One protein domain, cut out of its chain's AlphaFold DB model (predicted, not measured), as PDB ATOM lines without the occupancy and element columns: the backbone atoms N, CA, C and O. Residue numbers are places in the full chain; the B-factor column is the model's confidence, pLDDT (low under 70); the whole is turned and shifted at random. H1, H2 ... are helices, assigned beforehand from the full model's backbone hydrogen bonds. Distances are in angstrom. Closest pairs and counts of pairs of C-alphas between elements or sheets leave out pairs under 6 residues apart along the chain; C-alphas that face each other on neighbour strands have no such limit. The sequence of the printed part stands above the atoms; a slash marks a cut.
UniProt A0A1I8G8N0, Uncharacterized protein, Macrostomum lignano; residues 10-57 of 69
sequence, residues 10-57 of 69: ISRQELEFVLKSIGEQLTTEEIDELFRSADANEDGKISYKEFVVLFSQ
ATOM      1  N   ILE A  10     -39.934  49.044  20.664       83.75
ATOM      2  CA  ILE A  10     -38.899  49.776  21.387       83.75
ATOM      3  C   ILE A  10     -37.729  48.821  21.567       83.75
ATOM      4  O   ILE A  10     -37.821  47.812  22.273       83.75
ATOM      5  N   SER A  11     -36.620  49.131  20.910       85.31
ATOM      6  CA  SER A  11     -35.364  48.421  21.118       85.31
ATOM      7  C   SER A  11     -34.715  48.823  22.444       85.31
ATOM      8  O   SER A  11     -34.975  49.892  23.003       85.31
ATOM      9  N   ARG A  12     -33.794  47.992  22.943       82.81
ATOM     10  CA  ARG A  12     -33.002  48.308  24.141       82.81
ATOM     11  C   ARG A  12     -32.291  49.664  24.039       82.81
ATOM     12  O   ARG A  12     -32.207  50.392  25.023       82.81
ATOM     13  N   GLN A  13     -31.791  50.004  22.852       83.94
ATOM     14  CA  GLN A  13     -31.094  51.267  22.600       83.94
ATOM     15  C   GLN A  13     -32.043  52.467  22.679       83.94
ATOM     16  O   GLN A  13     -31.686  53.505  23.234       83.94
ATOM     17  N   GLU A  14     -33.265  52.324  22.164       85.56
ATOM     18  CA  GLU A  14     -34.291  53.362  22.270       85.56
ATOM     19  C   GLU A  14     -34.761  53.542  23.714       85.56
ATOM     20  O   GLU A  14     -34.885  54.679  24.173       85.56
ATOM     21  N   LEU A  15     -34.938  52.443  24.454       82.31
ATOM     22  CA  LEU A  15     -35.270  52.489  25.877       82.31
ATOM     23  C   LEU A  15     -34.178  53.212  26.679       82.31
ATOM     24  O   LEU A  15     -34.486  54.126  27.443       82.31
ATOM     25  N   GLU A  16     -32.903  52.869  26.464       83.19
ATOM     26  CA  GLU A  16     -31.772  53.560  27.095       83.19
ATOM     27  C   GLU A  16     -31.781  55.060  26.774       83.19
ATOM     28  O   GLU A  16     -31.621  55.896  27.667       83.19
ATOM     29  N   PHE A  17     -31.972  55.415  25.501       82.75
ATOM     30  CA  PHE A  17     -31.970  56.808  25.070       82.75
ATOM     31  C   PHE A  17     -33.085  57.607  25.752       82.75
ATOM     32  O   PHE A  17     -32.871  58.739  26.189       82.75
ATOM     33  N   VAL A  18     -34.274  57.018  25.857       79.75
ATOM     34  CA  VAL A  18     -35.431  57.620  26.519       79.75
ATOM     35  C   VAL A  18     -35.158  57.836  28.003       79.75
ATOM     36  O   VAL A  18     -35.382  58.941  28.492       79.75
ATOM     37  N   LEU A  19     -34.664  56.817  28.710       78.75
ATOM     38  CA  LEU A  19     -34.393  56.896  30.148       78.75
ATOM     39  C   LEU A  19     -33.346  57.978  30.444       78.75
ATOM     40  O   LEU A  19     -33.589  58.866  31.265       78.75
ATOM     41  N   LYS A  20     -32.267  58.019  29.648       81.38
ATOM     42  CA  LYS A  20     -31.272  59.103  29.693       81.38
ATOM     43  C   LYS A  20     -31.891  60.473  29.402       81.38
ATOM     44  O   LYS A  20     -31.525  61.457  30.036       81.38
ATOM     45  N   SER A  21     -32.834  60.553  28.462       76.56
ATOM     46  CA  SER A  21     -33.507  61.807  28.101       76.56
ATOM     47  C   SER A  21     -34.487  62.308  29.167       76.56
ATOM     48  O   SER A  21     -34.772  63.504  29.187       76.56
ATOM     49  N   ILE A  22     -35.013  61.428  30.023       72.44
ATOM     50  CA  ILE A  22     -35.880  61.787  31.160       72.44
ATOM     51  C   ILE A  22     -35.045  62.318  32.342       72.44
ATOM     52  O   ILE A  22     -35.581  62.972  33.234       72.44
ATOM     53  N   GLY A  23     -33.721  62.129  32.307       73.06
ATOM     54  CA  GLY A  23     -32.790  62.565  33.348       73.06
ATOM     55  C   GLY A  23     -32.454  61.474  34.364       73.06
ATOM     56  O   GLY A  23     -31.689  61.731  35.290       73.06
ATOM     57  N   GLU A  24     -32.976  60.259  34.176       72.50
ATOM     58  CA  GLU A  24     -32.588  59.089  34.957       72.50
ATOM     59  C   GLU A  24     -31.352  58.434  34.337       72.50
ATOM     60  O   GLU A  24     -31.361  57.953  33.200       72.50
ATOM     61  N   GLN A  25     -30.259  58.423  35.095       71.25
ATOM     62  CA  GLN A  25     -29.040  57.711  34.727       71.25
ATOM     63  C   GLN A  25     -29.090  56.296  35.291       71.25
ATOM     64  O   GLN A  25     -28.434  55.988  36.280       71.25
ATOM     65  N   LEU A  26     -29.888  55.448  34.650       78.31
ATOM     66  CA  LEU A  26     -29.891  54.022  34.949       78.31
ATOM     67  C   LEU A  26     -28.654  53.365  34.343       78.31
ATOM     68  O   LEU A  26     -28.196  53.716  33.247       78.31
ATOM     69  N   THR A  27     -28.105  52.409  35.075       83.75
ATOM     70  CA  THR A  27     -26.985  51.595  34.613       83.75
ATOM     71  C   THR A  27     -27.428  50.636  33.512       83.75
ATOM     72  O   THR A  27     -28.600  50.278  33.383       83.75
ATOM     73  N   THR A  28     -26.471  50.170  32.712       81.38
ATOM     74  CA  THR A  28     -26.720  49.171  31.664       81.38
ATOM     75  C   THR A  28     -27.396  47.907  32.209       81.38
ATOM     76  O   THR A  28     -28.194  47.302  31.494       81.38
ATOM     77  N   GLU A  29     -27.093  47.538  33.459       86.06
ATOM     78  CA  GLU A  29     -27.685  46.406  34.181       86.06
ATOM     79  C   GLU A  29     -29.145  46.668  34.562       86.06
ATOM     80  O   GLU A  29     -30.002  45.835  34.286       86.06
ATOM     81  N   GLU A  30     -29.463  47.840  35.116       84.31
ATOM     82  CA  GLU A  30     -30.849  48.210  35.444       84.31
ATOM     83  C   GLU A  30     -31.728  48.295  34.197       84.31
ATOM     84  O   GLU A  30     -32.885  47.874  34.211       84.31
ATOM     85  N   ILE A  31     -31.168  48.796  33.094       82.62
ATOM     86  CA  ILE A  31     -31.850  48.811  31.800       82.62
ATOM     87  C   ILE A  31     -32.089  47.385  31.312       82.62
ATOM     88  O   ILE A  31     -33.173  47.114  30.809       82.62
ATOM     89  N   ASP A  32     -31.122  46.475  31.461       84.56
ATOM     90  CA  ASP A  32     -31.298  45.061  31.101       84.56
ATOM     91  C   ASP A  32     -32.400  44.395  31.935       84.56
ATOM     92  O   ASP A  32     -33.231  43.672  31.391       84.56
ATOM     93  N   GLU A  33     -32.452  44.664  33.239       85.75
ATOM     94  CA  GLU A  33     -33.473  44.110  34.133       85.75
ATOM     95  C   GLU A  33     -34.872  44.663  33.823       85.75
ATOM     96  O   GLU A  33     -35.842  43.903  33.743       85.75
ATOM     97  N   LEU A  34     -34.988  45.973  33.581       81.69
ATOM     98  CA  LEU A  34     -36.236  46.597  33.130       81.69
ATOM     99  C   LEU A  34     -36.668  46.047  31.774       81.69
ATOM    100  O   LEU A  34     -37.845  45.740  31.581       81.69
ATOM    101  N   PHE A  35     -35.715  45.892  30.858       82.94
ATOM    102  CA  PHE A  35     -35.960  45.371  29.525       82.94
ATOM    103  C   PHE A  35     -36.462  43.932  29.590       82.94
ATOM    104  O   PHE A  35     -37.537  43.652  29.078       82.94
ATOM    105  N   ARG A  36     -35.771  43.044  30.308       84.19
ATOM    106  CA  ARG A  36     -36.205  41.656  30.539       84.19
ATOM    107  C   ARG A  36     -37.547  41.563  31.244       84.19
ATOM    108  O   ARG A  36     -38.313  40.638  31.010       84.19
ATOM    109  N   SER A  37     -37.840  42.494  32.148       83.44
ATOM    110  CA  SER A  37     -39.139  42.518  32.812       83.44
ATOM    111  C   SER A  37     -40.271  42.984  31.891       83.44
ATOM    112  O   SER A  37     -41.427  42.688  32.197       83.44
ATOM    113  N   ALA A  38     -39.959  43.719  30.824       82.81
ATOM    114  CA  ALA A  38     -40.911  44.204  29.829       82.81
ATOM    115  C   ALA A  38     -41.071  43.245  28.642       82.81
ATOM    116  O   ALA A  38     -42.182  43.081  28.146       82.81
ATOM    117  N   ASP A  39     -39.976  42.616  28.217       86.19
ATOM    118  CA  ASP A  39     -39.864  41.656  27.118       86.19
ATOM    119  C   ASP A  39     -40.436  40.291  27.537       86.19
ATOM    120  O   ASP A  39     -39.718  39.341  27.847       86.19
ATOM    121  N   ALA A  40     -41.764  40.214  27.639       82.75
ATOM    122  CA  ALA A  40     -42.465  39.025  28.119       82.75
ATOM    123  C   ALA A  40     -42.453  37.877  27.100       82.75
ATOM    124  O   ALA A  40     -42.656  36.721  27.477       82.75
ATOM    125  N   ASN A  41     -42.281  38.198  25.818       84.25
ATOM    126  CA  ASN A  41     -42.166  37.229  24.734       84.25
ATOM    127  C   ASN A  41     -40.706  36.828  24.427       84.25
ATOM    128  O   ASN A  41     -40.511  35.933  23.603       84.25
ATOM    129  N   GLU A  42     -39.723  37.450  25.089       84.19
ATOM    130  CA  GLU A  42     -38.281  37.244  24.901       84.19
ATOM    131  C   GLU A  42     -37.837  37.407  23.429       84.19
ATOM    132  O   GLU A  42     -36.958  36.687  22.945       84.19
ATOM    133  N   ASP A  43     -38.447  38.347  22.691       85.81
ATOM    134  CA  ASP A  43     -38.102  38.632  21.286       85.81
ATOM    135  C   ASP A  43     -36.967  39.658  21.139       85.81
ATOM    136  O   ASP A  43     -36.487  39.923  20.031       85.81
ATOM    137  N   GLY A  44     -36.477  40.189  22.264       83.56
ATOM    138  CA  GLY A  44     -35.400  41.171  22.296       83.56
ATOM    139  C   GLY A  44     -35.870  42.568  21.896       83.56
ATOM    140  O   GLY A  44     -35.046  43.414  21.527       83.56
ATOM    141  N   LYS A  45     -37.185  42.818  21.943       86.31
ATOM    142  CA  LYS A  45     -37.847  44.085  21.600       86.31
ATOM    143  C   LYS A  45     -39.072  44.238  22.492       86.31
ATOM    144  O   LYS A  45     -39.748  43.269  22.784       86.31
ATOM    145  N   ILE A  46     -39.408  45.463  22.878       85.69
ATOM    146  CA  ILE A  46     -40.632  45.723  23.637       85.69
ATOM    147  C   ILE A  46     -41.684  46.237  22.663       85.69
ATOM    148  O   ILE A  46     -41.566  47.342  22.129       85.69
ATOM    149  N   SER A  47     -42.736  45.464  22.422       86.38
ATOM    150  CA  SER A  47     -43.883  45.960  21.662       86.38
ATOM    151  C   SER A  47     -44.634  47.043  22.443       86.38
ATOM    152  O   SER A  47     -44.634  47.067  23.676       86.38
ATOM    153  N   TYR A  48     -45.364  47.922  21.748       79.19
ATOM    154  CA  TYR A  48     -46.231  48.904  22.418       79.19
ATOM    155  C   TYR A  48     -47.170  48.252  23.452       79.19
ATOM    156  O   TYR A  48     -47.425  48.817  24.513       79.19
ATOM    157  N   LYS A  49     -47.651  47.034  23.170       81.75
ATOM    158  CA  LYS A  49     -48.510  46.277  24.085       81.75
ATOM    159  C   LYS A  49     -47.769  45.887  25.363       81.75
ATOM    160  O   LYS A  49     -48.319  46.067  26.443       81.75
ATOM    161  N   GLU A  50     -46.543  45.391  25.254       85.31
ATOM    162  CA  GLU A  50     -45.697  45.051  26.405       85.31
ATOM    163  C   GLU A  50     -45.322  46.282  27.223       85.31
ATOM    164  O   GLU A  50     -45.426  46.257  28.446       85.31
ATOM    165  N   PHE A  51     -45.009  47.394  26.558       78.12
ATOM    166  CA  PHE A  51     -44.772  48.672  27.222       78.12
ATOM    167  C   PHE A  51     -45.996  49.123  28.026       78.12
ATOM    168  O   PHE A  51     -45.889  49.445  29.206       78.12
ATOM    169  N   VAL A  52     -47.188  49.108  27.421       76.81
ATOM    170  CA  VAL A  52     -48.426  49.471  28.124       76.81
ATOM    171  C   VAL A  52     -48.690  48.521  29.286       76.81
ATOM    172  O   VAL A  52     -49.097  48.980  30.342       76.81
ATOM    173  N   VAL A  53     -48.433  47.221  29.140       78.62
ATOM    174  CA  VAL A  53     -48.593  46.257  30.238       78.62
ATOM    175  C   VAL A  53     -47.614  46.543  31.379       78.62
ATOM    176  O   VAL A  53     -48.034  46.503  32.533       78.62
ATOM    177  N   LEU A  54     -46.358  46.884  31.079       74.94
ATOM    178  CA  LEU A  54     -45.347  47.248  32.075       74.94
ATOM    179  C   LEU A  54     -45.734  48.521  32.845       74.94
ATOM    180  O   LEU A  54     -45.628  48.553  34.064       74.94
ATOM    181  N   PHE A  55     -46.204  49.559  32.148       70.62
ATOM    182  CA  PHE A  55     -46.567  50.842  32.766       70.62
ATOM    183  C   PHE A  55     -47.984  50.863  33.359       70.62
ATOM    184  O   PHE A  55     -48.271  51.668  34.242       70.62
ATOM    185  N   SER A  56     -48.880  49.995  32.886       69.62
ATOM    186  CA  SER A  56     -50.250  49.866  33.395       69.62
ATOM    187  C   SER A  56     -50.356  48.882  34.556       69.62
ATOM    188  O   SER A  56     -51.346  48.938  35.286       69.62
ATOM    189  N   GLN A  57     -49.390  47.978  34.734       55.09
ATOM    190  CA  GLN A  57     -49.305  47.175  35.945       55.09
ATOM    191  C   GLN A  57     -48.403  47.882  36.962       55.09
ATOM    192  O   GLN A  57     -47.201  47.990  36.727       55.09
TER     193      GLN A  57
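AT A GLANCE: This is residues 10 to 57 of the 69 residues of an uncharacterized protein of Macrostomum lignano (UniProt A0A1I8G8N0). Three short helices make a small compact body: H2 is in the middle, H1 crosses it with Glu 16 closest to Ile 31, and H3 is set crosswise at the other end of H2, with Leu 54 closest to Ala 38, the last residue of H2, while H1 and H3 are apart. The loop of residues 39 to 47 leads from H2 round to H3. The printed part has 48 residues with three named helices, in the order H1, H2, H3, and no named strand; the class is all helix, with 31 residues in helices. It is compact, with a radius of gyration of the C-alphas of 10.2 A, and spans 26 by 19 by 16 A.

HOW THE PARTS SIT: H2, residues 28 to 38, touches both other helices. H1, residues 12 to 22, touches it, the closest C-alphas being those of Glu 16 and Ile 31, 6.7 A apart. Their lines are only just about perpendicular, at 71 degrees. H3, residues 48 to 56, touches H2 with Ala 38 and Leu 54 closest, their C-alphas 5.8 A apart. These two lines are about perpendicular, at 82 degrees. H1 and H3 are apart. In H1, H2 and H3 every O i to N i+4 pair is within hydrogen-bond range.

IN THESE COORDINATES: H1 measures 15.5 A from its first to its last C-alpha and begins at C-alpha 12 (-33.002, 48.308, 24.141). H2 measures 15.1 A and ends at C-alpha 38 (-40.911, 44.204, 29.829). H3 measures 11.7 A and ends at C-alpha 56 (-50.250, 49.866, 33.395).

THE WHOLE: The two C-alphas farthest apart are those of Gly 23 and Asn 41, at 28.4 A. The printed part has no cut. The link from H1 to H2 is tight, with 5 residues, and that from H2 to H3 is short, with 9. The mean pLDDT of the printed part is 80.7, and residues 56 to 57 are under 70.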